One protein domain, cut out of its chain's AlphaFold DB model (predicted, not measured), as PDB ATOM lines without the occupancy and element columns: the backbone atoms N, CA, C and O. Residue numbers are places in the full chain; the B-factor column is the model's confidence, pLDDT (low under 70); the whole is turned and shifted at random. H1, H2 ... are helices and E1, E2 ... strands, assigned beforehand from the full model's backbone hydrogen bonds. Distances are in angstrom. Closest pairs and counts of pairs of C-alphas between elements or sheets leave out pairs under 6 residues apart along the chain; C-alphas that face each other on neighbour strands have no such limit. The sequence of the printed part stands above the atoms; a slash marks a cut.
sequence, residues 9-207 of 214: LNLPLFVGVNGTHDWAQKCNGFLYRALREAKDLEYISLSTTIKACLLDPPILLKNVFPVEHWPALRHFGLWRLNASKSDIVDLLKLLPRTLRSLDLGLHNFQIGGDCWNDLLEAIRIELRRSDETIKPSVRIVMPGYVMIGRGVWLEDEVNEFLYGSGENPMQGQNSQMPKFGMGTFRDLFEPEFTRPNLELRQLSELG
ATOM      1  N   LEU A   9       7.410 -25.229  -4.750       94.94
ATOM      2  CA  LEU A   9       8.683 -25.894  -4.519       94.94
ATOM      3  C   LEU A   9       8.899 -27.004  -5.549       94.94
ATOM      4  O   LEU A   9       8.212 -28.019  -5.535       94.94
ATOM      5  N   ASN A  10       9.919 -26.848  -6.385       94.62
ATOM      6  CA  ASN A  10      10.473 -27.941  -7.173       94.62
ATOM      7  C   ASN A  10      11.859 -28.276  -6.614       94.62
ATOM      8  O   ASN A  10      12.739 -27.415  -6.581       94.62
ATOM      9  N   LEU A  11      12.028 -29.497  -6.113       91.69
ATOM     10  CA  LEU A  11      13.194 -29.919  -5.353       91.69
ATOM     11  C   LEU A  11      13.861 -31.130  -6.021       91.69
ATOM     12  O   LEU A  11      13.505 -32.269  -5.727       91.69
ATOM     13  N   PRO A  12      14.843 -30.918  -6.908       89.31
ATOM     14  CA  PRO A  12      15.742 -31.975  -7.345       89.31
ATOM     15  C   PRO A  12      16.816 -32.235  -6.283       89.31
ATOM     16  O   PRO A  12      17.568 -31.336  -5.907       89.31
ATOM     17  N   LEU A  13      16.905 -33.473  -5.796       85.50
ATOM     18  CA  LEU A  13      17.908 -33.912  -4.830       85.50
ATOM     19  C   LEU A  13      18.890 -34.884  -5.471       85.50
ATOM     20  O   LEU A  13      18.537 -35.989  -5.888       85.50
ATOM     21  N   PHE A  14      20.157 -34.485  -5.483       81.56
ATOM     22  CA  PHE A  14      21.240 -35.399  -5.793       81.56
ATOM     23  C   PHE A  14      21.519 -36.277  -4.575       81.56
ATOM     24  O   PHE A  14      21.953 -35.805  -3.525       81.56
ATOM     25  N   VAL A  15      21.244 -37.564  -4.726       74.75
ATOM     26  CA  VAL A  15      21.417 -38.581  -3.698       74.75
ATOM     27  C   VAL A  15      22.552 -39.498  -4.150       74.75
ATOM     28  O   VAL A  15      22.505 -40.060  -5.246       74.75
ATOM     29  N   GLY A  16      23.609 -39.577  -3.334       68.44
ATOM     30  CA  GLY A  16      24.824 -40.337  -3.637       68.44
ATOM     31  C   GLY A  16      24.601 -41.853  -3.715       68.44
ATOM     32  O   GLY A  16      23.503 -42.350  -3.490       68.44
ATOM     33  N   VAL A  17      25.667 -42.602  -4.010       63.38
ATOM     34  CA  VAL A  17      25.614 -44.041  -4.353       63.38
ATOM     35  C   VAL A  17      25.037 -44.933  -3.235       63.38
ATOM     36  O   VAL A  17      24.364 -45.908  -3.541       63.38
ATOM     37  N   ASN A  18      25.207 -44.565  -1.959       61.53
ATOM     38  CA  ASN A  18      24.605 -45.261  -0.800       61.53
ATOM     39  C   ASN A  18      23.276 -44.640  -0.344       61.53
ATOM     40  O   ASN A  18      22.769 -44.902   0.748       61.53
ATOM     41  N   GLY A  19      22.738 -43.734  -1.148       60.44
ATOM     42  CA  GLY A  19      21.795 -42.760  -0.657       60.44
ATOM     43  C   GLY A  19      20.382 -43.291  -0.445       60.44
ATOM     44  O   GLY A  19      19.685 -42.705   0.365       60.44
ATOM     45  N   THR A  20      19.953 -44.413  -1.034       60.16
ATOM     46  CA  THR A  20      18.681 -45.038  -0.616       60.16
ATOM     47  C   THR A  20      18.779 -45.557   0.814       60.16
ATOM     48  O   THR A  20      17.890 -45.292   1.612       60.16
ATOM     49  N   HIS A  21      19.866 -46.253   1.159       59.38
ATOM     50  CA  HIS A  21      20.082 -46.792   2.500       59.38
ATOM     51  C   HIS A  21      20.192 -45.664   3.532       59.38
ATOM     52  O   HIS A  21      19.502 -45.676   4.550       59.38
ATOM     53  N   ASP A  22      20.985 -44.631   3.235       63.31
ATOM     54  CA  ASP A  22      21.119 -43.469   4.113       63.31
ATOM     55  C   ASP A  22      19.824 -42.654   4.209       63.31
ATOM     56  O   ASP A  22      19.510 -42.124   5.269       63.31
ATOM     57  N   TRP A  23      19.027 -42.555   3.148       67.00
ATOM     58  CA  TRP A  23      17.805 -41.754   3.180       67.00
ATOM     59  C   TRP A  23      16.612 -42.520   3.761       67.00
ATOM     60  O   TRP A  23      15.834 -41.934   4.506       67.00
ATOM     61  N   ALA A  24      16.506 -43.828   3.520       59.19
ATOM     62  CA  ALA A  24      15.492 -44.689   4.125       59.19
ATOM     63  C   ALA A  24      15.757 -44.947   5.620       59.19
ATOM     64  O   ALA A  24      14.809 -44.999   6.399       59.19
ATOM     65  N   GLN A  25      17.026 -45.061   6.044       56.28
ATOM     66  CA  GLN A  25      17.376 -45.320   7.450       56.28
ATOM     67  C   GLN A  25      17.735 -44.063   8.257       56.28
ATOM     68  O   GLN A  25      17.511 -44.035   9.465       56.28
ATOM     69  N   LYS A  26      18.289 -43.019   7.621       56.53
ATOM     70  CA  LYS A  26      18.798 -41.797   8.282       56.53
ATOM     71  C   LYS A  26      18.161 -40.511   7.755       56.53
ATOM     72  O   LYS A  26      18.725 -39.426   7.922       56.53
ATOM     73  N   CYS A  27      16.976 -40.567   7.138       59.41
ATOM     74  CA  CYS A  27      16.153 -39.363   7.039       59.41
ATOM     75  C   CYS A  27      15.827 -38.890   8.458       59.41
ATOM     76  O   CYS A  27      14.846 -39.308   9.063       59.41
ATOM     77  N   ASN A  28      16.635 -37.974   8.987       61.25
ATOM     78  CA  ASN A  28      16.520 -37.437  10.346       61.25
ATOM     79  C   ASN A  28      15.271 -36.540  10.534       61.25
ATOM     80  O   ASN A  28      15.228 -35.677  11.412       61.25
ATOM     81  N   GLY A  29      14.275 -36.666   9.649       77.31
ATOM     82  CA  GLY A  29      13.081 -35.833   9.582       77.31
ATOM     83  C   GLY A  29      13.359 -34.378   9.202       77.31
ATOM     84  O   GLY A  29      12.445 -33.566   9.275       77.31
ATOM     85  N   PHE A  30      14.588 -34.007   8.817       83.62
ATOM     86  CA  PHE A  30      14.919 -32.612   8.503       83.62
ATOM     87  C   PHE A  30      14.107 -32.078   7.327       83.62
ATOM     88  O   PHE A  30      13.559 -30.982   7.430       83.62
ATOM     89  N   LEU A  31      13.989 -32.860   6.249       86.56
ATOM     90  CA  LEU A  31      13.188 -32.476   5.092       86.56
ATOM     91  C   LEU A  31      11.714 -32.321   5.487       86.56
ATOM     92  O   LEU A  31      11.158 -31.245   5.304       86.56
ATOM     93  N   TYR A  32      11.134 -33.320   6.159       89.88
ATOM     94  CA  TYR A  32       9.772 -33.245   6.698       89.88
ATOM     95  C   TYR A  32       9.554 -31.994   7.554       89.88
ATOM     96  O   TYR A  32       8.655 -31.203   7.285       89.88
ATOM     97  N   ARG A  33      10.417 -31.749   8.549       90.56
ATOM     98  CA  ARG A  33      10.327 -30.572   9.427       90.56
ATOM     99  C   ARG A  33      10.428 -29.272   8.637       90.56
ATOM    100  O   ARG A  33       9.711 -28.333   8.950       90.56
ATOM    101  N   ALA A  34      11.298 -29.198   7.631       89.38
ATOM    102  CA  ALA A  34      11.464 -28.000   6.818       89.38
ATOM    103  C   ALA A  34      10.236 -27.718   5.939       89.38
ATOM    104  O   ALA A  34       9.805 -26.559   5.872       89.38
ATOM    105  N   LEU A  35       9.692 -28.766   5.307       91.88
ATOM    106  CA  LEU A  35       8.529 -28.700   4.425       91.88
ATOM    107  C   LEU A  35       7.224 -28.458   5.201       91.88
ATOM    108  O   LEU A  35       6.357 -27.727   4.731       91.88
ATOM    109  N   ARG A  36       7.103 -28.981   6.426       92.81
ATOM    110  CA  ARG A  36       5.932 -28.781   7.304       92.81
ATOM    111  C   ARG A  36       5.654 -27.305   7.585       92.81
ATOM    112  O   ARG A  36       4.518 -26.901   7.800       92.81
ATOM    113  N   GLU A  37       6.699 -26.484   7.595       92.31
ATOM    114  CA  GLU A  37       6.567 -25.049   7.848       92.31
ATOM    115  C   GLU A  37       6.061 -24.256   6.623       92.31
ATOM    116  O   GLU A  37       5.754 -23.075   6.771       92.31
ATOM    117  N   ALA A  38       5.989 -24.864   5.431       92.25
ATOM    118  CA  ALA A  38       5.457 -24.251   4.209       92.25
ATOM    119  C   ALA A  38       3.935 -24.459   4.108       92.25
ATOM    120  O   ALA A  38       3.458 -25.235   3.293       92.25
ATOM    121  N   LYS A  39       3.161 -23.797   4.970       91.38
ATOM    122  CA  LYS A  39       1.708 -24.040   5.092       91.38
ATOM    123  C   LYS A  39       0.888 -23.629   3.864       91.38
ATOM    124  O   LYS A  39      -0.152 -24.223   3.601       91.38
ATOM    125  N   ASP A  40       1.375 -22.647   3.111       92.62
ATOM    126  CA  ASP A  40       0.682 -22.095   1.941       92.62
ATOM    127  C   ASP A  40       1.100 -22.783   0.629       92.62
ATOM    128  O   ASP A  40       0.901 -22.232  -0.452       92.62
ATOM    129  N   LEU A  41       1.737 -23.956   0.701       95.75
ATOM    130  CA  LEU A  41       2.270 -24.636  -0.473       95.75
ATOM    131  C   LEU A  41       1.136 -25.085  -1.407       95.75
ATOM    132  O   LEU A  41       0.273 -25.869  -1.019       95.75
ATOM    133  N   GLU A  42       1.160 -24.600  -2.648       97.31
ATOM    134  CA  GLU A  42       0.234 -24.988  -3.718       97.31
ATOM    135  C   GLU A  42       0.861 -26.004  -4.680       97.31
ATOM    136  O   GLU A  42       0.153 -26.778  -5.321       97.31
ATOM    137  N   TYR A  43       2.185 -26.027  -4.795       97.81
ATOM    138  CA  TYR A  43       2.908 -26.906  -5.704       97.81
ATOM    139  C   TYR A  43       4.122 -27.496  -5.004       97.81
ATOM    140  O   TYR A  43       4.984 -26.757  -4.515       97.81
ATOM    141  N   ILE A  44       4.228 -28.822  -5.032       96.56
ATOM    142  CA  ILE A  44       5.454 -29.523  -4.671       96.56
ATOM    143  C   ILE A  44       5.805 -30.575  -5.714       96.56
ATOM    144  O   ILE A  44       4.957 -31.358  -6.130       96.56
ATOM    145  N   SER A  45       7.075 -30.621  -6.096       95.31
ATOM    146  CA  SER A  45       7.641 -31.722  -6.862       95.31
ATOM    147  C   SER A  45       8.986 -32.109  -6.268       95.31
ATOM    148  O   SER A  45       9.827 -31.243  -6.027       95.31
ATOM    149  N   LEU A  46       9.186 -33.397  -6.001       91.88
ATOM    150  CA  LEU A  46      10.457 -33.939  -5.529       91.88
ATOM    151  C   LEU A  46      10.990 -34.919  -6.562       91.88
ATOM    152  O   LEU A  46      10.310 -35.883  -6.913       91.88
ATOM    153  N   SER A  47      12.221 -34.697  -7.008       88.12
ATOM    154  CA  SER A  47      12.934 -35.637  -7.868       88.12
ATOM    155  C   SER A  47      14.253 -36.043  -7.246       88.12
ATOM    156  O   SER A  47      14.901 -35.225  -6.595       88.12
ATOM    157  N   THR A  48      14.665 -37.300  -7.425       83.88
ATOM    158  CA  THR A  48      15.988 -37.731  -6.961       83.88
ATOM    159  C   THR A  48      16.804 -38.493  -7.993       83.88
ATOM    160  O   THR A  48      16.317 -38.889  -9.051       83.88
ATOM    161  N   THR A  49      18.083 -38.698  -7.681       79.44
ATOM    162  CA  THR A  49      18.984 -39.574  -8.442       79.44
ATOM    163  C   THR A  49      19.091 -40.981  -7.859       79.44
ATOM    164  O   THR A  49      19.994 -41.725  -8.241       79.44
ATOM    165  N   ILE A  50      18.192 -41.358  -6.943       73.88
ATOM    166  CA  ILE A  50      18.191 -42.687  -6.335       73.88
ATOM    167  C   ILE A  50      17.962 -43.741  -7.408       73.88
ATOM    168  O   ILE A  50      16.956 -43.734  -8.120       73.88
ATOM    169  N   LYS A  51      18.901 -44.680  -7.491       69.25
ATOM    170  CA  LYS A  51      18.698 -45.927  -8.214       69.25
ATOM    171  C   LYS A  51      18.078 -46.916  -7.245       69.25
ATOM    172  O   LYS A  51      18.641 -47.170  -6.186       69.25
ATOM    173  N   ALA A  52      16.924 -47.464  -7.602       64.31
ATOM    174  CA  ALA A  52      16.309 -48.510  -6.803       64.31
ATOM    175  C   ALA A  52      17.231 -49.740  -6.783       64.31
ATOM    176  O   ALA A  52      17.472 -50.354  -7.824       64.31
ATOM    177  N   CYS A  53      17.746 -50.084  -5.605       66.12
ATOM    178  CA  CYS A  53      18.387 -51.365  -5.352       66.12
ATOM    179  C   CYS A  53      17.343 -52.313  -4.761       66.12
ATOM    180  O   CYS A  53      16.600 -51.927  -3.862       66.12
ATOM    181  N   LEU A  54      17.301 -53.562  -5.229       64.31
ATOM    182  CA  LEU A  54      16.341 -54.564  -4.743       64.31
ATOM    183  C   LEU A  54      16.486 -54.864  -3.242       64.31
ATOM    184  O   LEU A  54      15.545 -55.346  -2.624       64.31
ATOM    185  N   LEU A  55      17.657 -54.585  -2.668       68.69
ATOM    186  CA  LEU A  55      17.958 -54.807  -1.254       68.69
ATOM    187  C   LEU A  55      17.640 -53.595  -0.370       68.69
ATOM    188  O   LEU A  55      17.656 -53.722   0.854       68.69
ATOM    189  N   ASP A  56      17.380 -52.425  -0.961       71.44
ATOM    190  CA  ASP A  56      17.099 -51.225  -0.185       71.44
ATOM    191  C   ASP A  56      15.632 -51.213   0.266       71.44
ATOM    192  O   ASP A  56      14.731 -51.436  -0.553       71.44
ATOM    193  N   PRO A  57      15.359 -50.908   1.547       74.81
ATOM    194  CA  PRO A  57      13.990 -50.752   2.009       74.81
ATOM    195  C   PRO A  57      13.304 -49.582   1.282       74.81
ATOM    196  O   PRO A  57      13.965 -48.589   0.945       74.81
ATOM    197  N   PRO A  58      11.980 -49.661   1.052       77.69
ATOM    198  CA  PRO A  58      11.233 -48.555   0.477       77.69
ATOM    199  C   PRO A  58      11.245 -47.343   1.416       77.69
ATOM    200  O   PRO A  58      11.277 -47.459   2.644       77.69
ATOM    201  N   ILE A  59      11.202 -46.157   0.821       79.69
ATOM    202  CA  ILE A  59      11.103 -44.883   1.519       79.69
ATOM    203  C   ILE A  59       9.651 -44.672   1.933       79.69
ATOM    204  O   ILE A  59       8.751 -44.604   1.095       79.69
ATOM    205  N   LEU A  60       9.444 -44.480   3.233       84.06
ATOM    206  CA  LEU A  60       8.143 -44.128   3.786       84.06
ATOM    207  C   LEU A  60       7.815 -42.672   3.437       84.06
ATOM    208  O   LEU A  60       8.351 -41.742   4.046       84.06
ATOM    209  N   LEU A  61       6.914 -42.461   2.477       87.62
ATOM    210  CA  LEU A  61       6.589 -41.124   1.964       87.62
ATOM    211  C   LEU A  61       6.041 -40.186   3.051       87.62
ATOM    212  O   LEU A  61       6.371 -39.003   3.054       87.62
ATOM    213  N   LYS A  62       5.315 -40.718   4.042       86.69
ATOM    214  CA  LYS A  62       4.833 -39.958   5.213       86.69
ATOM    215  C   LYS A  62       5.951 -39.340   6.064       86.69
ATOM    216  O   LYS A  62       5.735 -38.338   6.733       86.69
ATOM    217  N   ASN A  63       7.157 -39.916   6.033       85.06
ATOM    218  CA  ASN A  63       8.319 -39.376   6.746       85.06
ATOM    219  C   ASN A  63       9.041 -38.287   5.941       85.06
ATOM    220  O   ASN A  63       9.963 -37.656   6.458       85.06
ATOM    221  N   VAL A  64       8.649 -38.082   4.681       87.19
ATOM    222  CA  VAL A  64       9.211 -37.078   3.774       87.19
ATOM    223  C   VAL A  64       8.234 -35.918   3.606       87.19
ATOM    224  O   VAL A  64       8.636 -34.765   3.754       87.19
ATOM    225  N   PHE A  65       6.958 -36.216   3.356       91.62
ATOM    226  CA  PHE A  65       5.941 -35.239   2.983       91.62
ATOM    227  C   PHE A  65       4.869 -35.063   4.072       91.62
ATOM    228  O   PHE A  65       4.051 -35.961   4.264       91.62
ATOM    229  N   PRO A  66       4.822 -33.905   4.753       93.88
ATOM    230  CA  PRO A  66       3.745 -33.532   5.676       93.88
ATOM    231  C   PRO A  66       2.520 -32.983   4.923       93.88
ATOM    232  O   PRO A  66       2.129 -31.835   5.136       93.88
ATOM    233  N   VAL A  67       1.939 -33.761   4.003       94.50
ATOM    234  CA  VAL A  67       0.867 -33.292   3.095       94.50
ATOM    235  C   VAL A  67      -0.373 -32.773   3.826       94.50
ATOM    236  O   VAL A  67      -1.017 -31.836   3.362       94.50
ATOM    237  N   GLU A  68      -0.648 -33.291   5.023       93.81
ATOM    238  CA  GLU A  68      -1.732 -32.856   5.904       93.81
ATOM    239  C   GLU A  68      -1.589 -31.397   6.382       93.81
ATOM    240  O   GLU A  68      -2.548 -30.795   6.864       93.81
ATOM    241  N   HIS A  69      -0.401 -30.805   6.224       94.00
ATOM    242  CA  HIS A  69      -0.117 -29.412   6.567       94.00
ATOM    243  C   HIS A  69      -0.257 -28.448   5.378       94.00
ATOM    244  O   HIS A  69      -0.034 -27.249   5.561       94.00
ATOM    245  N   TRP A  70      -0.615 -28.934   4.183       95.50
ATOM    246  CA  TRP A  70      -0.709 -28.134   2.954       95.50
ATOM    247  C   TRP A  70      -2.141 -28.098   2.408       95.50
ATOM    248  O   TRP A  70      -2.405 -28.622   1.328       95.50
ATOM    249  N   PRO A  71      -3.101 -27.460   3.098       94.88
ATOM    250  CA  PRO A  71      -4.503 -27.447   2.664       94.88
ATOM    251  C   PRO A  71      -4.721 -26.771   1.297       94.88
ATOM    252  O   PRO A  71      -5.750 -26.989   0.657       94.88
ATOM    253  N   ALA A  72      -3.770 -25.954   0.837       95.50
ATOM    254  CA  ALA A  72      -3.814 -25.264  -0.448       95.50
ATOM    255  C   ALA A  72      -3.160 -26.049  -1.604       95.50
ATOM    256  O   ALA A  72      -3.125 -25.533  -2.720       95.50
ATOM    257  N   LEU A  73      -2.650 -27.266  -1.368       97.19
ATOM    258  CA  LEU A  73      -1.890 -28.009  -2.373       97.19
ATOM    259  C   LEU A  73      -2.739 -28.348  -3.604       97.19
ATOM    260  O   LEU A  73      -3.777 -28.993  -3.515       97.19
ATOM    261  N   ARG A  74      -2.253 -27.954  -4.780       97.38
ATOM    262  CA  ARG A  74      -2.870 -28.183  -6.094       97.38
ATOM    263  C   ARG A  74      -2.052 -29.117  -6.978       97.38
ATOM    264  O   ARG A  74      -2.622 -29.740  -7.871       97.38
ATOM    265  N   HIS A  75      -0.748 -29.222  -6.753       98.06
ATOM    266  CA  HIS A  75       0.120 -30.132  -7.490       98.06
ATOM    267  C   HIS A  75       1.034 -30.908  -6.552       98.06
ATOM    268  O   HIS A  75       1.708 -30.312  -5.706       98.06
ATOM    269  N   PHE A  76       1.092 -32.220  -6.761       97.31
ATOM    270  CA  PHE A  76       2.043 -33.108  -6.111       97.31
ATOM    271  C   PHE A  76       2.798 -33.924  -7.164       97.31
ATOM    272  O   PHE A  76       2.186 -34.624  -7.964       97.31
ATOM    273  N   GLY A  77       4.127 -33.853  -7.151       95.56
ATOM    274  CA  GLY A  77       4.991 -34.591  -8.065       95.56
ATOM    275  C   GLY A  77       6.020 -35.443  -7.331       95.56
ATOM    276  O   GLY A  77       6.713 -34.964  -6.428       95.56
ATOM    277  N   LEU A  78       6.154 -36.698  -7.753       91.81
ATOM    278  CA  LEU A  78       7.077 -37.667  -7.182       91.81
ATOM    279  C   LEU A  78       7.887 -38.348  -8.284       91.81
ATOM    280  O   LEU A  78       7.350 -39.112  -9.086       91.81
ATOM    281  N   TRP A  79       9.198 -38.120  -8.295       88.06
ATOM    282  CA  TRP A  79      10.075 -38.608  -9.356       88.06
ATOM    283  C   TRP A  79      11.271 -39.364  -8.789       88.06
ATOM    284  O   TRP A  79      12.000 -38.872  -7.926       88.06
ATOM    285  N   ARG A  80      11.517 -40.555  -9.340       82.12
ATOM    286  CA  ARG A  80      12.687 -41.400  -9.063       82.12
ATOM    287  C   ARG A  80      12.895 -41.637  -7.569       82.12
ATOM    288  O   ARG A  80      13.982 -41.448  -7.038       82.12
ATOM    289  N   LEU A  81      11.825 -42.033  -6.895       78.94
ATOM    290  CA  LEU A  81      11.813 -42.420  -5.491       78.94
ATOM    291  C   LEU A  81      11.432 -43.896  -5.385       78.94
ATOM    292  O   LEU A  81      10.580 -44.364  -6.135       78.94
ATOM    293  N   ASN A  82      12.086 -44.627  -4.482       78.88
ATOM    294  CA  ASN A  82      11.742 -46.016  -4.191       78.88
ATOM    295  C   ASN A  82      10.688 -46.023  -3.079       78.88
ATOM    296  O   ASN A  82      11.052 -45.857  -1.920       78.88
ATOM    297  N   ALA A  83       9.409 -46.153  -3.417       81.44
ATOM    298  CA  ALA A  83       8.305 -46.211  -2.458       81.44
ATOM    299  C   ALA A  83       7.426 -47.431  -2.748       81.44
ATOM    300  O   ALA A  83       7.284 -47.828  -3.904       81.44
ATOM    301  N   SER A  84       6.843 -48.021  -1.704       83.38
ATOM    302  CA  SER A  84       5.921 -49.150  -1.860       83.38
ATOM    303  C   SER A  84       4.572 -48.698  -2.429       83.38
ATOM    304  O   SER A  84       4.191 -47.529  -2.295       83.38
ATOM    305  N   LYS A  85       3.798 -49.630  -3.003       87.06
ATOM    306  CA  LYS A  85       2.414 -49.345  -3.426       87.06
ATOM    307  C   LYS A  85       1.579 -48.834  -2.255       87.06
ATOM    308  O   LYS A  85       0.852 -47.855  -2.406       87.06
ATOM    309  N   SER A  86       1.703 -49.472  -1.088       88.25
ATOM    310  CA  SER A  86       0.976 -49.072   0.121       88.25
ATOM    311  C   SER A  86       1.327 -47.657   0.571       88.25
ATOM    312  O   SER A  86       0.419 -46.902   0.890       88.25
ATOM    313  N   ASP A  87       2.605 -47.263   0.534       87.50
ATOM    314  CA  ASP A  87       3.012 -45.907   0.926       87.50
ATOM    315  C   ASP A  87       2.440 -44.840  -0.013       87.50
ATOM    316  O   ASP A  87       2.052 -43.764   0.439       87.50
ATOM    317  N   ILE A  88       2.376 -45.125  -1.318       90.44
ATOM    318  CA  ILE A  88       1.778 -44.208  -2.296       90.44
ATOM    319  C   ILE A  88       0.271 -44.105  -2.070       90.44
ATOM    320  O   ILE A  88      -0.258 -43.001  -1.994       90.44
ATOM    321  N   VAL A  89      -0.418 -45.235  -1.908       91.75
ATOM    322  CA  VAL A  89      -1.861 -45.276  -1.624       91.75
ATOM    323  C   VAL A  89      -2.198 -44.546  -0.321       91.75
ATOM    324  O   VAL A  89      -3.146 -43.764  -0.281       91.75
ATOM    325  N   ASP A  90      -1.415 -44.743   0.737       91.81
ATOM    326  CA  ASP A  90      -1.628 -44.055   2.011       91.81
ATOM    327  C   ASP A  90      -1.346 -42.555   1.909       91.81
ATOM    328  O   ASP A  90      -2.077 -41.758   2.496       91.81
ATOM    329  N   LEU A  91      -0.350 -42.145   1.119       91.94
ATOM    330  CA  LEU A  91      -0.123 -40.735   0.819       91.94
ATOM    331  C   LEU A  91      -1.315 -40.122   0.071       91.94
ATOM    332  O   LEU A  91      -1.746 -39.030   0.431       91.94
ATOM    333  N   LEU A  92      -1.874 -40.818  -0.926       92.44
ATOM    334  CA  LEU A  92      -3.028 -40.340  -1.698       92.44
ATOM    335  C   LEU A  92      -4.243 -40.062  -0.811       92.44
ATOM    336  O   LEU A  92      -4.898 -39.041  -0.993       92.44
ATOM    337  N   LYS A  93      -4.500 -40.912   0.191       92.12
ATOM    338  CA  LYS A  93      -5.579 -40.704   1.175       92.12
ATOM    339  C   LYS A  93      -5.393 -39.445   2.026       92.12
ATOM    340  O   LYS A  93      -6.365 -38.939   2.581       92.12
ATOM    341  N   LEU A  94      -4.151 -38.984   2.184       93.06
ATOM    342  CA  LEU A  94      -3.800 -37.805   2.978       93.06
ATOM    343  C   LEU A  94      -3.697 -36.526   2.139       93.06
ATOM    344  O   LEU A  94      -3.624 -35.437   2.713       93.06
ATOM    345  N   LEU A  95      -3.667 -36.631   0.805       93.25
ATOM    346  CA  LEU A  95      -3.625 -35.457  -0.059       93.25
ATOM    347  C   LEU A  95      -4.913 -34.633   0.092       93.25
ATOM    348  O   LEU A  95      -6.001 -35.183   0.266       93.25
ATOM    349  N   PRO A  96      -4.810 -33.296   0.041       93.31
ATOM    350  CA  PRO A  96      -5.967 -32.439   0.221       93.31
ATOM    351  C   PRO A  96      -6.870 -32.462  -1.015       93.31
ATOM    352  O   PRO A  96      -6.409 -32.568  -2.149       93.31
ATOM    353  N   ARG A  97      -8.162 -32.207  -0.797       91.56
ATOM    354  CA  ARG A  97      -9.192 -32.117  -1.855       91.56
ATOM    355  C   ARG A  97      -8.977 -30.986  -2.867       91.56
ATOM    356  O   ARG A  97      -9.712 -30.840  -3.838       91.56
ATOM    357  N   THR A  98      -8.028 -30.098  -2.588       94.62
ATOM    358  CA  THR A  98      -7.626 -29.000  -3.470       94.62
ATOM    359  C   THR A  98      -6.681 -29.462  -4.579       94.62
ATOM    360  O   THR A  98      -6.421 -28.677  -5.499       94.62
ATOM    361  N   LEU A  99      -6.212 -30.716  -4.526       95.50
ATOM    362  CA  LEU A  99      -5.312 -31.305  -5.504       95.50
ATOM    363  C   LEU A  99      -5.941 -31.301  -6.903       95.50
ATOM    364  O   LEU A  99      -7.071 -31.730  -7.116       95.50
ATOM    365  N   ARG A 100      -5.178 -30.815  -7.878       96.38
ATOM    366  CA  ARG A 100      -5.574 -30.716  -9.290       96.38
ATOM    367  C   ARG A 100      -4.693 -31.539 -10.212       96.38
ATOM    368  O   ARG A 100      -5.097 -31.810 -11.336       96.38
ATOM    369  N   SER A 101      -3.491 -31.889  -9.770       97.25
ATOM    370  CA  SER A 101      -2.540 -32.643 -10.580       97.25
ATOM    371  C   SER A 101      -1.616 -33.502  -9.723       97.25
ATOM    372  O   SER A 101      -1.169 -33.069  -8.658       97.25
ATOM    373  N   LEU A 102      -1.354 -34.711 -10.209       95.94
ATOM    374  CA  LEU A 102      -0.496 -35.712  -9.598       95.94
ATOM    375  C   LEU A 102       0.455 -36.272 -10.658       95.94
ATOM    376  O   LEU A 102       0.011 -36.951 -11.582       95.94
ATOM    377  N   ASP A 103       1.754 -36.056 -10.479       95.31
ATOM    378  CA  ASP A 103       2.777 -36.571 -11.387       95.31
ATOM    379  C   ASP A 103       3.582 -37.682 -10.696       95.31
ATOM    380  O   ASP A 103       4.169 -37.471  -9.633       95.31
ATOM    381  N   LEU A 104       3.641 -38.866 -11.309       91.69
ATOM    382  CA  LEU A 104       4.382 -40.024 -10.806       91.69
ATOM    383  C   LEU A 104       5.395 -40.504 -11.850       91.69
ATOM    384  O   LEU A 104       5.031 -41.062 -12.881       91.69
ATOM    385  N   GLY A 105       6.685 -40.337 -11.568       86.19
ATOM    386  CA  GLY A 105       7.776 -40.788 -12.434       86.19
ATOM    387  C   GLY A 105       8.739 -41.721 -11.716       86.19
ATOM    388  O   GLY A 105       9.863 -41.328 -11.401       86.19
ATOM    389  N   LEU A 106       8.301 -42.936 -11.395       71.56
ATOM    390  CA  LEU A 106       9.034 -43.861 -10.521       71.56
ATOM    391  C   LEU A 106       9.977 -44.763 -11.330       71.56
ATOM    392  O   LEU A 106       9.662 -45.165 -12.445       71.56
ATOM    393  N   HIS A 107      11.171 -45.034 -10.789       63.44
ATOM    394  CA  HIS A 107      12.249 -45.672 -11.557       63.44
ATOM    395  C   HIS A 107      12.139 -47.199 -11.606       63.44
ATOM    396  O   HIS A 107      12.560 -47.779 -12.592       63.44
ATOM    397  N   ASN A 108      11.592 -47.831 -10.565       58.97
ATOM    398  CA  ASN A 108      11.302 -49.263 -10.519       58.97
ATOM    399  C   ASN A 108      10.170 -49.508  -9.522       58.97
ATOM    400  O   ASN A 108      10.211 -48.995  -8.404       58.97
ATOM    401  N   PHE A 109       9.215 -50.339  -9.917       58.66
ATOM    402  CA  PHE A 109       8.254 -50.974  -9.023       58.66
ATOM    403  C   PHE A 109       8.644 -52.452  -8.897       58.66
ATOM    404  O   PHE A 109       8.971 -53.082  -9.904       58.66
ATOM    405  N   GLN A 110       8.746 -52.975  -7.672       53.16
ATOM    406  CA  GLN A 110       9.348 -54.289  -7.418       53.16
ATOM    407  C   GLN A 110       8.604 -55.428  -8.135       53.16
ATOM    408  O   GLN A 110       7.377 -55.486  -8.174       53.16
ATOM    409  N   ILE A 111       9.369 -56.395  -8.642       41.19
ATOM    410  CA  ILE A 111       8.846 -57.700  -9.057       41.19
ATOM    411  C   ILE A 111       8.399 -58.433  -7.783       41.19
ATOM    412  O   ILE A 111       9.222 -58.653  -6.896       41.19
ATOM    413  N   GLY A 112       7.118 -58.812  -7.694       44.78
ATOM    414  CA  GLY A 112       6.591 -59.612  -6.577       44.78
ATOM    415  C   GLY A 112       5.419 -59.025  -5.778       44.78
ATOM    416  O   GLY A 112       5.192 -59.482  -4.662       44.78
ATOM    417  N   GLY A 113       4.660 -58.063  -6.316       52.66
ATOM    418  CA  GLY A 113       3.360 -57.662  -5.741       52.66
ATOM    419  C   GLY A 113       3.001 -56.182  -5.870       52.66
ATOM    420  O   GLY A 113       1.850 -55.809  -5.645       52.66
ATOM    421  N   ASP A 114       3.967 -55.353  -6.261       66.56
ATOM    422  CA  ASP A 114       3.788 -53.926  -6.494       66.56
ATOM    423  C   ASP A 114       4.267 -53.607  -7.912       66.56
ATOM    424  O   ASP A 114       5.381 -53.138  -8.106       66.56
ATOM    425  N   CYS A 115       3.452 -53.918  -8.922       76.31
ATOM    426  CA  CYS A 115       3.696 -53.479 -10.295       76.31
ATOM    427  C   CYS A 115       2.896 -52.204 -10.608       76.31
ATOM    428  O   CYS A 115       1.944 -51.855  -9.906       76.31
ATOM    429  N   TRP A 116       3.243 -51.514 -11.697       83.56
ATOM    430  CA  TRP A 116       2.498 -50.335 -12.154       83.56
ATOM    431  C   TRP A 116       1.025 -50.625 -12.450       83.56
ATOM    432  O   TRP A 116       0.190 -49.748 -12.251       83.56
ATOM    433  N   ASN A 117       0.702 -51.844 -12.894       86.94
ATOM    434  CA  ASN A 117      -0.677 -52.260 -13.131       86.94
ATOM    435  C   ASN A 117      -1.478 -52.251 -11.816       86.94
ATOM    436  O   ASN A 117      -2.467 -51.528 -11.709       86.94
ATOM    437  N   ASP A 118      -0.985 -52.947 -10.788       86.25
ATOM    438  CA  ASP A 118      -1.641 -53.017  -9.478       86.25
ATOM    439  C   ASP A 118      -1.683 -51.654  -8.776       86.25
ATOM    440  O   ASP A 118      -2.663 -51.331  -8.103       86.25
ATOM    441  N   LEU A 119      -0.633 -50.836  -8.929       88.06
ATOM    442  CA  LEU A 119      -0.640 -49.467  -8.421       88.06
ATOM    443  C   LEU A 119      -1.750 -48.655  -9.091       88.06
ATOM    444  O   LEU A 119      -2.512 -47.999  -8.392       88.06
ATOM    445  N   LEU A 120      -1.847 -48.684 -10.421       90.94
ATOM    446  CA  LEU A 120      -2.861 -47.932 -11.154       90.94
ATOM    447  C   LEU A 120      -4.281 -48.337 -10.753       90.94
ATOM    448  O   LEU A 120      -5.122 -47.461 -10.561       90.94
ATOM    449  N   GLU A 121      -4.536 -49.632 -10.562       91.69
ATOM    450  CA  GLU A 121      -5.818 -50.112 -10.031       91.69
ATOM    451  C   GLU A 121      -6.076 -49.584  -8.612       91.69
ATOM    452  O   GLU A 121      -7.170 -49.101  -8.315       91.69
ATOM    453  N   ALA A 122      -5.070 -49.595  -7.733       92.00
ATOM    454  CA  ALA A 122      -5.210 -49.054  -6.383       92.00
ATOM    455  C   ALA A 122      -5.474 -47.534  -6.388       92.00
ATOM    456  O   ALA A 122      -6.375 -47.066  -5.693       92.00
ATOM    457  N   ILE A 123      -4.752 -46.772  -7.217       92.50
ATOM    458  CA  ILE A 123      -4.972 -45.332  -7.419       92.50
ATOM    459  C   ILE A 123      -6.400 -45.083  -7.915       92.50
ATOM    460  O   ILE A 123      -7.090 -44.210  -7.391       92.50
ATOM    461  N   ARG A 124      -6.871 -45.871  -8.888       93.81
ATOM    462  CA  ARG A 124      -8.239 -45.787  -9.412       93.81
ATOM    463  C   ARG A 124      -9.275 -45.980  -8.317       93.81
ATOM    464  O   ARG A 124     -10.227 -45.206  -8.247       93.81
ATOM    465  N   ILE A 125      -9.100 -47.000  -7.481       93.19
ATOM    466  CA  ILE A 125     -10.005 -47.281  -6.365       93.19
ATOM    467  C   ILE A 125     -10.030 -46.090  -5.407       93.19
ATOM    468  O   ILE A 125     -11.111 -45.586  -5.116       93.19
ATOM    469  N   GLU A 126      -8.876 -45.598  -4.955       91.44
ATOM    470  CA  GLU A 126      -8.829 -44.484  -4.001       91.44
ATOM    471  C   GLU A 126      -9.428 -43.192  -4.572       91.44
ATOM    472  O   GLU A 126     -10.272 -42.566  -3.931       91.44
ATOM    473  N   LEU A 127      -9.072 -42.821  -5.805       90.12
ATOM    474  CA  LEU A 127      -9.577 -41.596  -6.430       90.12
ATOM    475  C   LEU A 127     -11.078 -41.666  -6.747       90.12
ATOM    476  O   LEU A 127     -11.742 -40.635  -6.739       90.12
ATOM    477  N   ARG A 128     -11.633 -42.860  -7.006       87.94
ATOM    478  CA  ARG A 128     -13.081 -43.051  -7.220       87.94
ATOM    479  C   ARG A 128     -13.885 -43.144  -5.931       87.94
ATOM    480  O   ARG A 128     -15.079 -42.872  -5.960       87.94
ATOM    481  N   ARG A 129     -13.268 -43.559  -4.822       82.88
ATOM    482  CA  ARG A 129     -13.922 -43.559  -3.502       82.88
ATOM    483  C   ARG A 129     -14.214 -42.148  -3.010       82.88
ATOM    484  O   ARG A 129     -15.081 -41.987  -2.157       82.88
ATOM    485  N   SER A 130     -13.472 -41.156  -3.495       73.25
ATOM    486  CA  SER A 130     -13.747 -39.769  -3.169       73.25
ATOM    487  C   SER A 130     -14.902 -39.243  -4.021       73.25
ATOM    488  O   SER A 130     -14.789 -39.165  -5.242       73.25
ATOM    489  N   ASP A 131     -15.995 -38.817  -3.380       68.50
ATOM    490  CA  ASP A 131     -17.108 -38.083  -4.015       68.50
ATOM    491  C   ASP A 131     -16.714 -36.631  -4.372       68.50
ATOM    492  O   ASP A 131     -17.526 -35.702  -4.353       68.50
ATOM    493  N   GLU A 132     -15.431 -36.392  -4.633       69.69
ATOM    494  CA  GLU A 132     -14.901 -35.070  -4.912       69.69
ATOM    495  C   GLU A 132     -15.378 -34.552  -6.268       69.69
ATOM    496  O   GLU A 132     -15.340 -35.228  -7.298       69.69
ATOM    497  N   THR A 133     -15.793 -33.287  -6.271       75.00
ATOM    498  CA  THR A 133     -16.129 -32.561  -7.498       75.00
ATOM    499  C   THR A 133     -14.894 -32.277  -8.349       75.00
ATOM    500  O   THR A 133     -15.010 -32.111  -9.563       75.00
ATOM    501  N   ILE A 134     -13.713 -32.222  -7.727       84.75
ATOM    502  CA  ILE A 134     -12.435 -31.975  -8.388       84.75
ATOM    503  C   ILE A 134     -11.721 -33.312  -8.557       84.75
ATOM    504  O   ILE A 134     -11.374 -33.969  -7.584       84.75
ATOM    505  N   LYS A 135     -11.484 -33.699  -9.809       91.38
ATOM    506  CA  LYS A 135     -10.695 -34.881 -10.159       91.38
ATOM    507  C   LYS A 135      -9.291 -34.427 -10.558       91.38
ATOM    508  O   LYS A 135      -9.184 -33.683 -11.537       91.38
ATOM    509  N   PRO A 136      -8.232 -34.797  -9.819       94.75
ATOM    510  CA  PRO A 136      -6.881 -34.408 -10.193       94.75
ATOM    511  C   PRO A 136      -6.468 -35.080 -11.506       94.75
ATOM    512  O   PRO A 136      -6.686 -36.269 -11.698       94.75
ATOM    513  N   SER A 137      -5.821 -34.339 -12.402       96.06
ATOM    514  CA  SER A 137      -5.179 -34.945 -13.568       96.06
ATOM    515  C   SER A 137      -3.975 -35.767 -13.113       96.06
ATOM    516  O   SER A 137      -3.125 -35.265 -12.377       96.06
ATOM    517  N   VAL A 138      -3.900 -37.027 -13.529       95.88
ATOM    518  CA  VAL A 138      -2.780 -37.910 -13.186       95.88
ATOM    519  C   VAL A 138      -1.884 -38.109 -14.398       95.88
ATOM    520  O   VAL A 138      -2.362 -38.468 -15.471       95.88
ATOM    521  N   ARG A 139      -0.579 -37.919 -14.214       95.38
ATOM    522  CA  ARG A 139       0.451 -38.200 -15.212       95.38
ATOM    523  C   ARG A 139       1.401 -39.257 -14.682       95.38
ATOM    524  O   ARG A 139       1.940 -39.123 -13.584       95.38
ATOM    525  N   ILE A 140       1.667 -40.269 -15.500       92.12
ATOM    526  CA  ILE A 140       2.719 -41.249 -15.240       92.12
ATOM    527  C   ILE A 140       3.828 -41.067 -16.260       92.12
ATOM    528  O   ILE A 140       3.575 -40.958 -17.458       92.12
ATOM    529  N   VAL A 141       5.069 -41.056 -15.787       89.44
ATOM    530  CA  VAL A 141       6.241 -41.000 -16.655       89.44
ATOM    531  C   VAL A 141       7.115 -42.213 -16.420       89.44
ATOM    532  O   VAL A 141       7.659 -42.416 -15.334       89.44
ATOM    533  N   MET A 142       7.285 -42.996 -17.473       86.50
ATOM    534  CA  MET A 142       8.140 -44.172 -17.461       86.50
ATOM    535  C   MET A 142       9.481 -43.824 -18.102       86.50
ATOM    536  O   MET A 142       9.512 -43.492 -19.289       86.50
ATOM    537  N   PRO A 143      10.593 -43.849 -17.348       77.75
ATOM    538  CA  PRO A 143      11.896 -43.520 -17.904       77.75
ATOM    539  C   PRO A 143      12.296 -44.545 -18.971       77.75
ATOM    540  O   PRO A 143      12.135 -45.748 -18.790       77.75
ATOM    541  N   GLY A 144      12.849 -44.063 -20.079       71.75
ATOM    542  CA  GLY A 144      13.421 -44.910 -21.115       71.75
ATOM    543  C   GLY A 144      14.707 -45.573 -20.624       71.75
ATOM    544  O   GLY A 144      15.538 -44.938 -19.974       71.75
ATOM    545  N   TYR A 145      14.890 -46.851 -20.960       63.91
ATOM    546  CA  TYR A 145      16.060 -47.630 -20.539       63.91
ATOM    547  C   TYR A 145      17.363 -47.220 -21.234       63.91
ATOM    548  O   TYR A 145      18.440 -47.403 -20.675       63.91
ATOM    549  N   VAL A 146      17.273 -46.681 -22.453       67.81
ATOM    550  CA  VAL A 146      18.442 -46.480 -23.327       67.81
ATOM    551  C   VAL A 146      19.061 -45.093 -23.158       67.81
ATOM    552  O   VAL A 146      20.280 -44.957 -23.156       67.81
ATOM    553  N   MET A 147      18.237 -44.053 -23.000       73.62
ATOM    554  CA  MET A 147      18.700 -42.666 -22.952       73.62
ATOM    555  C   MET A 147      18.090 -41.918 -21.776       73.62
ATOM    556  O   MET A 147      16.870 -41.845 -21.620       73.62
ATOM    557  N   ILE A 148      18.961 -41.313 -20.969       76.56
ATOM    558  CA  ILE A 148      18.555 -40.387 -19.911       76.56
ATOM    559  C   ILE A 148      17.826 -39.209 -20.557       76.56
ATOM    560  O   ILE A 148      18.270 -38.688 -21.571       76.56
ATOM    561  N   GLY A 149      16.721 -38.782 -19.952       81.00
ATOM    562  CA  GLY A 149      15.896 -37.696 -20.479       81.00
ATOM    563  C   GLY A 149      14.756 -38.186 -21.362       81.00
ATOM    564  O   GLY A 149      13.726 -37.526 -21.410       81.00
ATOM    565  N   ARG A 150      14.877 -39.376 -21.960       88.31
ATOM    566  CA  ARG A 150      13.799 -39.984 -22.741       88.31
ATOM    567  C   ARG A 150      12.907 -40.871 -21.891       88.31
ATOM    568  O   ARG A 150      13.346 -41.446 -20.895       88.31
ATOM    569  N   GLY A 151      11.654 -41.001 -22.294       89.44
ATOM    570  CA  GLY A 151      10.665 -41.824 -21.603       89.44
ATOM    571  C   GLY A 151       9.296 -41.762 -22.260       89.44
ATOM    572  O   GLY A 151       9.107 -41.055 -23.248       89.44
ATOM    573  N   VAL A 152       8.349 -42.507 -21.702       91.88
ATOM    574  CA  VAL A 152       6.948 -42.505 -22.131       91.88
ATOM    575  C   VAL A 152       6.118 -41.729 -21.116       91.88
ATOM    576  O   VAL A 152       6.110 -42.060 -19.930       91.88
ATOM    577  N   TRP A 153       5.424 -40.700 -21.592       93.56
ATOM    578  CA  TRP A 153       4.447 -39.923 -20.840       93.56
ATOM    579  C   TRP A 153       3.064 -40.505 -21.097       93.56
ATOM    580  O   TRP A 153       2.629 -40.573 -22.246       93.56
ATOM    581  N   LEU A 154       2.396 -40.907 -20.025       94.50
ATOM    582  CA  LEU A 154       1.026 -41.399 -20.017       94.50
ATOM    583  C   LEU A 154       0.171 -40.358 -19.299       94.50
ATOM    584  O   LEU A 154       0.364 -40.107 -18.105       94.50
ATOM    585  N   GLU A 155      -0.736 -39.730 -20.037       94.31
ATOM    586  CA  GLU A 155      -1.579 -38.643 -19.532       94.31
ATOM    587  C   GLU A 155      -3.039 -38.977 -19.831       94.31
ATOM    588  O   GLU A 155      -3.764 -39.415 -18.935       94.31
ATOM    589  N   ASP A 156      -3.457 -38.854 -21.086       95.25
ATOM    590  CA  ASP A 156      -4.847 -39.072 -21.494       95.25
ATOM    591  C   ASP A 156      -5.301 -40.509 -21.210       95.25
ATOM    592  O   ASP A 156      -6.373 -40.725 -20.648       95.25
ATOM    593  N   GLU A 157      -4.448 -41.494 -21.495       95.69
ATOM    594  CA  GLU A 157      -4.739 -42.917 -21.297       95.69
ATOM    595  C   GLU A 157      -4.939 -43.251 -19.816       95.69
ATOM    596  O   GLU A 157      -5.853 -43.989 -19.445       95.69
ATOM    597  N   VAL A 158      -4.101 -42.672 -18.949       95.44
ATOM    598  CA  VAL A 158      -4.209 -42.860 -17.499       95.44
ATOM    599  C   VAL A 158      -5.478 -42.197 -16.982       95.44
ATOM    600  O   VAL A 158      -6.219 -42.825 -16.233       95.44
ATOM    601  N   ASN A 159      -5.781 -40.963 -17.387       96.12
ATOM    602  CA  ASN A 159      -6.979 -40.271 -16.910       96.12
ATOM    603  C   ASN A 159      -8.274 -40.937 -17.404       96.12
ATOM    604  O   ASN A 159      -9.221 -41.066 -16.625       96.12
ATOM    605  N   GLU A 160      -8.308 -41.427 -18.645       96.12
ATOM    606  CA  GLU A 160      -9.456 -42.160 -19.192       96.12
ATOM    607  C   GLU A 160      -9.649 -43.512 -18.490       96.12
ATOM    608  O   GLU A 160     -10.777 -43.904 -18.188       96.12
ATOM    609  N   PHE A 161      -8.567 -44.199 -18.120       95.75
ATOM    610  CA  PHE A 161      -8.640 -45.384 -17.265       95.75
ATOM    611  C   PHE A 161      -9.159 -45.054 -15.853       95.75
ATOM    612  O   PHE A 161     -10.099 -45.687 -15.349       95.75
ATOM    613  N   LEU A 162      -8.582 -44.035 -15.207       94.56
ATOM    614  CA  LEU A 162      -8.917 -43.656 -13.835       94.56
ATOM    615  C   LEU A 162     -10.366 -43.177 -13.715       94.56
ATOM    616  O   LEU A 162     -11.086 -43.614 -12.816       94.56
ATOM    617  N   TYR A 163     -10.843 -42.339 -14.633       93.75
ATOM    618  CA  TYR A 163     -12.128 -41.647 -14.495       93.75
ATOM    619  C   TYR A 163     -13.207 -42.077 -15.480       93.75
ATOM    620  O   TYR A 163     -14.384 -41.884 -15.176       93.75
ATOM    621  N   GLY A 164     -12.825 -42.680 -16.599       92.50
ATOM    622  CA  GLY A 164     -13.725 -43.107 -17.658       92.50
ATOM    623  C   GLY A 164     -13.759 -44.623 -17.831       92.50
ATOM    624  O   GLY A 164     -13.777 -45.397 -16.857       92.50
ATOM    625  N   SER A 165     -13.811 -45.016 -19.100       92.94
ATOM    626  CA  SER A 165     -13.928 -46.396 -19.585       92.94
ATOM    627  C   SER A 165     -12.642 -46.929 -20.219       92.94
ATOM    628  O   SER A 165     -12.644 -48.037 -20.751       92.94
ATOM    629  N   GLY A 166     -11.551 -46.163 -20.138       94.69
ATOM    630  CA  GLY A 166     -10.249 -46.553 -20.665       94.69
ATOM    631  C   GLY A 166      -9.734 -47.856 -20.067       94.69
ATOM    632  O   GLY A 166     -10.041 -48.213 -18.925       94.69
ATOM    633  N   GLU A 167      -8.928 -48.565 -20.849       94.19
ATOM    634  CA  GLU A 167      -8.202 -49.735 -20.374       94.19
ATOM    635  C   GLU A 167      -6.940 -49.339 -19.602       94.19
ATOM    636  O   GLU A 167      -6.370 -48.271 -19.814       94.19
ATOM    637  N   ASN A 168      -6.464 -50.223 -18.723       93.00
ATOM    638  CA  ASN A 168      -5.198 -50.006 -18.029       93.00
ATOM    639  C   ASN A 168      -4.051 -49.952 -19.067       93.00
ATOM    640  O   ASN A 168      -3.906 -50.908 -19.847       93.00
ATOM    641  N   PRO A 169      -3.231 -48.882 -19.095       92.88
ATOM    642  CA  PRO A 169      -2.197 -48.698 -20.114       92.88
ATOM    643  C   PRO A 169      -1.004 -49.653 -19.959       92.88
ATOM    644  O   PRO A 169      -0.151 -49.708 -20.841       92.88
ATOM    645  N   MET A 170      -0.916 -50.419 -18.867       88.50
ATOM    646  CA  MET A 170       0.215 -51.308 -18.591       88.50
ATOM    647  C   MET A 170       0.112 -52.660 -19.298       88.50
ATOM    648  O   MET A 170      -0.959 -53.265 -19.383       88.50
ATOM    649  N   GLN A 171       1.251 -53.187 -19.761       78.06
ATOM    650  CA  GLN A 171       1.343 -54.472 -20.470       78.06
ATOM    651  C   GLN A 171       1.291 -55.688 -19.509       78.06
ATOM    652  O   GLN A 171       2.194 -56.519 -19.464       78.06
ATOM    653  N   GLY A 172       0.226 -55.800 -18.708       72.19
ATOM    654  CA  GLY A 172       0.009 -56.923 -17.782       72.19
ATOM    655  C   GLY A 172       0.757 -56.809 -16.445       72.19
ATOM    656  O   GLY A 172       1.316 -55.766 -16.118       72.19
ATOM    657  N   GLN A 173       0.713 -57.871 -15.631       61.25
ATOM    658  CA  GLN A 173       1.088 -57.829 -14.203       61.25
ATOM    659  C   GLN A 173       2.593 -57.714 -13.905       61.25
ATOM    660  O   GLN A 173       2.964 -57.432 -12.775       61.25
ATOM    661  N   ASN A 174       3.471 -57.889 -14.897       62.84
ATOM    662  CA  ASN A 174       4.926 -57.820 -14.692       62.84
ATOM    663  C   ASN A 174       5.621 -56.777 -15.574       62.84
ATOM    664  O   ASN A 174       6.851 -56.730 -15.608       62.84
ATOM    665  N   SER A 175       4.867 -55.953 -16.307       65.69
ATOM    666  CA  SER A 175       5.484 -54.989 -17.212       65.69
ATOM    667  C   SER A 175       5.902 -53.711 -16.495       65.69
ATOM    668  O   SER A 175       5.120 -53.081 -15.783       65.69
ATOM    669  N   GLN A 176       7.142 -53.303 -16.751       72.38
ATOM    670  CA  GLN A 176       7.675 -51.982 -16.411       72.38
ATOM    671  C   GLN A 176       7.440 -50.961 -17.539       72.38
ATOM    672  O   GLN A 176       7.930 -49.838 -17.472       72.38
ATOM    673  N   MET A 177       6.722 -51.363 -18.592       78.06
ATOM    674  CA  MET A 177       6.458 -50.564 -19.784       78.06
ATOM    675  C   MET A 177       4.960 -50.530 -20.110       78.06
ATOM    676  O   MET A 177       4.245 -51.521 -19.892       78.06
ATOM    677  N   PRO A 178       4.459 -49.408 -20.648       88.50
ATOM    678  CA  PRO A 178       3.098 -49.361 -21.144       88.50
ATOM    679  C   PRO A 178       2.962 -50.211 -22.410       88.50
ATOM    680  O   PRO A 178       3.949 -50.537 -23.072       88.50
ATOM    681  N   LYS A 179       1.725 -50.561 -22.757       90.88
ATOM    682  CA  LYS A 179       1.394 -51.178 -24.045       90.88
ATOM    683  C   LYS A 179       1.866 -50.270 -25.185       90.88
ATOM    684  O   LYS A 179       1.784 -49.045 -25.084       90.88
ATOM    685  N   PHE A 180       2.306 -50.865 -26.291       89.94
ATOM    686  CA  PHE A 180       2.497 -50.102 -27.521       89.94
ATOM    687  C   PHE A 180       1.174 -49.461 -27.954       89.94
ATOM    688  O   PHE A 180       0.100 -50.033 -27.771       89.94
ATOM    689  N   GLY A 181       1.264 -48.250 -28.488       91.44
ATOM    690  CA  GLY A 181       0.132 -47.380 -28.791       91.44
ATOM    691  C   GLY A 181      -0.315 -46.504 -27.620       91.44
ATOM    692  O   GLY A 181      -1.046 -45.552 -27.860       91.44
ATOM    693  N   MET A 182       0.144 -46.772 -26.391       93.50
ATOM    694  CA  MET A 182      -0.196 -45.970 -25.212       93.50
ATOM    695  C   MET A 182       0.942 -45.018 -24.851       93.50
ATOM    696  O   MET A 182       2.082 -45.446 -24.629       93.50
ATOM    697  N   GLY A 183       0.606 -43.738 -24.722       93.69
ATOM    698  CA  GLY A 183       1.510 -42.684 -24.301       93.69
ATOM    699  C   GLY A 183       2.349 -42.085 -25.422       93.69
ATOM    700  O   GLY A 183       2.457 -42.581 -26.547       93.69
ATOM    701  N   THR A 184       2.999 -40.981 -25.072       94.38
ATOM    702  CA  THR A 184       3.901 -40.244 -25.957       94.38
ATOM    703  C   THR A 184       5.340 -40.456 -25.519       94.38
ATOM    704  O   THR A 184       5.693 -40.185 -24.370       94.38
ATOM    705  N   PHE A 185       6.192 -40.904 -26.433       92.69
ATOM    706  CA  PHE A 185       7.629 -40.943 -26.214       92.69
ATOM    707  C   PHE A 185       8.208 -39.539 -26.411       92.69
ATOM    708  O   PHE A 185       8.066 -38.962 -27.490       92.69
ATOM    709  N   ARG A 186       8.831 -38.987 -25.368       92.88
ATOM    710  CA  ARG A 186       9.372 -37.617 -25.343       92.88
ATOM    711  C   ARG A 186      10.819 -37.607 -24.871       92.88
ATOM    712  O   ARG A 186      11.255 -38.549 -24.204       92.88
ATOM    713  N   ASP A 187      11.529 -36.527 -25.175       90.38
ATOM    714  CA  ASP A 187      12.837 -36.200 -24.607       90.38
ATOM    715  C   ASP A 187      12.753 -34.913 -23.766       90.38
ATOM    716  O   ASP A 187      12.221 -33.895 -24.200       90.38
ATOM    717  N   LEU A 188      13.270 -34.959 -22.536       84.81
ATOM    718  CA  LEU A 188      13.331 -33.813 -21.624       84.81
ATOM    719  C   LEU A 188      14.329 -32.731 -22.062       84.81
ATOM    720  O   LEU A 188      14.186 -31.580 -21.652       84.81
ATOM    721  N   PHE A 189      15.351 -33.093 -22.835       87.69
ATOM    722  CA  PHE A 189      16.401 -32.194 -23.315       87.69
ATOM    723  C   PHE A 189      16.176 -31.749 -24.764       87.69
ATOM    724  O   PHE A 189      16.710 -30.719 -25.170       87.69
ATOM    725  N   GLU A 190      15.352 -32.479 -25.516       91.06
ATOM    726  CA  GLU A 190      14.938 -32.148 -26.881       91.06
ATOM    727  C   GLU A 190      13.401 -32.066 -26.953       91.06
ATOM    728  O   GLU A 190      12.753 -33.037 -27.328       91.06
ATOM    729  N   PRO A 191      12.778 -30.921 -26.607       88.44
ATOM    730  CA  PRO A 191      11.316 -30.814 -26.509       88.44
ATOM    731  C   PRO A 191      10.561 -31.114 -27.812       88.44
ATOM    732  O   PRO A 191       9.420 -31.568 -27.774       88.44
ATOM    733  N   GLU A 192      11.205 -30.871 -28.957       92.50
ATOM    734  CA  GLU A 192      10.667 -31.174 -30.289       92.50
ATOM    735  C   GLU A 192      10.702 -32.677 -30.605       92.50
ATOM    736  O   GLU A 192      10.002 -33.152 -31.500       92.50
ATOM    737  N   PHE A 193      11.508 -33.450 -29.870       89.88
ATOM    738  CA  PHE A 193      11.531 -34.897 -29.990       89.88
ATOM    739  C   PHE A 193      10.306 -35.477 -29.280       89.88
ATOM    740  O   PHE A 193      10.285 -35.729 -28.071       89.88
ATOM    741  N   THR A 194       9.264 -35.706 -30.070       92.31
ATOM    742  CA  THR A 194       8.021 -36.333 -29.637       92.31
ATOM    743  C   THR A 194       7.543 -37.319 -30.691       92.31
ATOM    744  O   THR A 194       7.589 -37.042 -31.890       92.31
ATOM    745  N   ARG A 195       7.097 -38.498 -30.260       93.00
ATOM    746  CA  ARG A 195       6.516 -39.515 -31.144       93.00
ATOM    747  C   ARG A 195       5.590 -40.448 -30.362       93.00
ATOM    748  O   ARG A 195       5.761 -40.585 -29.149       93.00
ATOM    749  N   PRO A 196       4.637 -41.128 -31.013       93.88
ATOM    750  CA  PRO A 196       3.838 -42.144 -30.337       93.88
ATOM    751  C   PRO A 196       4.721 -43.306 -29.849       93.88
ATOM    752  O   PRO A 196       5.731 -43.647 -30.474       93.88
ATOM    753  N   ASN A 197       4.351 -43.917 -28.721       91.94
ATOM    754  CA  ASN A 197       5.030 -45.099 -28.188       91.94
ATOM    755  C   ASN A 197       4.640 -46.360 -28.982       91.94
ATOM    756  O   ASN A 197       3.786 -47.132 -28.558       91.94
ATOM    757  N   LEU A 198       5.231 -46.548 -30.159       91.69
ATOM    758  CA  LEU A 198       4.950 -47.667 -31.066       91.69
ATOM    759  C   LEU A 198       6.175 -48.566 -31.255       91.69
ATOM    760  O   LEU A 198       7.305 -48.179 -30.944       91.69
ATOM    761  N   GLU A 199       5.953 -49.759 -31.802       89.31
ATOM    762  CA  GLU A 199       7.043 -50.635 -32.224       89.31
ATOM    763  C   GLU A 199       7.859 -49.997 -33.358       89.31
ATOM    764  O   GLU A 199       7.335 -49.226 -34.165       89.31
ATOM    765  N   LEU A 200       9.145 -50.355 -33.471       87.88
ATOM    766  CA  LEU A 200      10.040 -49.820 -34.511       87.88
ATOM    767  C   LEU A 200       9.476 -49.995 -35.924       87.88
ATOM    768  O   LEU A 200       9.554 -49.072 -36.731       87.88
ATOM    769  N   ARG A 201       8.855 -51.146 -36.201       90.62
ATOM    770  CA  ARG A 201       8.211 -51.412 -37.489       90.62
ATOM    771  C   ARG A 201       7.077 -50.427 -37.774       90.62
ATOM    772  O   ARG A 201       7.036 -49.846 -38.849       90.62
ATOM    773  N   GLN A 202       6.195 -50.200 -36.804       92.12
ATOM    774  CA  GLN A 202       5.075 -49.268 -36.950       92.12
ATOM    775  C   GLN A 202       5.570 -47.827 -37.118       92.12
ATOM    776  O   GLN A 202       5.037 -47.066 -37.917       92.12
ATOM    777  N   LEU A 203       6.626 -47.448 -36.396       91.75
ATOM    778  CA  LEU A 203       7.269 -46.145 -36.566       91.75
ATOM    779  C   LEU A 203       7.875 -45.986 -37.966       91.75
ATOM    780  O   LEU A 203       7.829 -44.888 -38.520       91.75
ATOM    781  N   SER A 204       8.424 -47.062 -38.537       91.94
ATOM    782  CA  SER A 204       8.934 -47.063 -39.909       91.94
ATOM    783  C   SER A 204       7.821 -46.949 -40.942       91.94
ATOM    784  O   SER A 204       7.928 -46.139 -41.858       91.94
ATOM    785  N   GLU A 205       6.714 -47.666 -40.749       92.44
ATOM    786  CA  GLU A 205       5.518 -47.564 -41.596       92.44
ATOM    787  C   GLU A 205       4.923 -46.139 -41.581       92.44
ATOM    788  O   GLU A 205       4.355 -45.692 -42.575       92.44
ATOM    789  N   LEU A 206       5.111 -45.396 -40.484       91.50
ATOM    790  CA  LEU A 206       4.745 -43.979 -40.358       91.50
ATOM    791  C   LEU A 206       5.820 -42.999 -40.868       91.50
ATOM    792  O   LEU A 206       5.614 -41.788 -40.798       91.50
ATOM    793  N   GLY A 207       6.970 -43.486 -41.344       90.81
ATOM    794  CA  GLY A 207       8.084 -42.658 -41.819       90.81
ATOM    795  C   GLY A 207       8.813 -41.874 -40.722       90.81
ATOM    796  O   GLY A 207       9.523 -40.918 -41.020       90.81
TER     797      GLY A 207
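AT A GLANCE: This is residues 9 to 207 of the 214 residues of an uncharacterized protein of Penicillium brasilianum (UniProt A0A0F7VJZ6). A twisted wall of eight strands, laid side by side in chain order from E1 to E8, has helices H3, H4 and H5 in a touching row along one side. H1 and H2 lie toward the end of the wall at E1, and H6 lies beyond E8 at the other end. The printed part has 199 residues with six named helices and eight named strands, in the order E1 H1 H2 E2 E3 H3 E4 H4 E5 E6 H5 E7 E8 H6. The sheet is mixed, parallel from E1 to E5 and antiparallel from E5 to E8; the class is mixed, helices and strands, with under half of the residues in named elements. The whole is compact, with a radius of gyration of the C-alphas of 17.1 A and spans of 54 by 43 by 35 A.

HOW THE PARTS SIT: E1, residues 9 to 13, is an edge strand, parallel to E2, residues 43 to 48; N 11 and O 45 are 2.8 A apart, within hydrogen-bond range. Between them come H1, residues 19 to 26, and H2, residues 30 to 36, apart from each other and not on the sheet. E3, residues 75 to 79, is parallel to E2, with N 77 and O 44 at 2.8 A. H3, residues 85 to 94, leads to E4, residues 101 to 105, parallel to E3, with N 78 and O 103 at 2.8 A. H4, residues 116 to 129, leads to E5, residues 137 to 143, parallel to E4, with N 104 and O 139 at 2.9 A. E1 H1 H2 E2, E3 H3 E4 and E4 H4 E5 are strand-helix-strand units, parallel neighbour strands with helices between, each with a right-handed crossover. H3 and H4 touch at a shallow tilt of 22 degrees, the same way, the closest C-alphas being those of Lys 85 and Leu 119, 5.9 A. Both are only just not on the sheet, each with 4 pairs of C-alphas within 10 A. E6, residues 150 to 154, forms a hairpin with E5, N 154 and O 140 at 2.8 A. H5, residues 156 to 163, only grazes the sheet and touches H4 at a steep tilt of 47 degrees, with the C-alphas of Arg 124 and Leu 162 closest, 5.0 A. E7, residues 184 to 187, is antiparallel to E6, N 153 and O 184 at 2.8 A, and forms a hairpin with edge strand E8, residues 194 to 196, N 185 and O 195 at 2.8 A. H6, residues 200 to 205, touches no helix. In the six helices every O i to N i+4 pair is within hydrogen-bond range.

IN THESE COORDINATES: E1 begins at C-alpha 9, (8.683, -25.894, -4.519). H4 is 19.8 A long, E5 19.6 A and E2 17.0 A from first to last C-alpha. H6 ends at C-alpha 205, (5.518, -47.564, -41.596).

THE WHOLE: The C-alphas farthest apart are those of Glu 37 and Glu 205, 54.3 A. The printed part has no cut; the links E2 to E3 and H5 to E7 are long. Mean pLDDT of the printed part is 84.7, and 33 residues are under 70, among them 16 to 28 and 107 to 114.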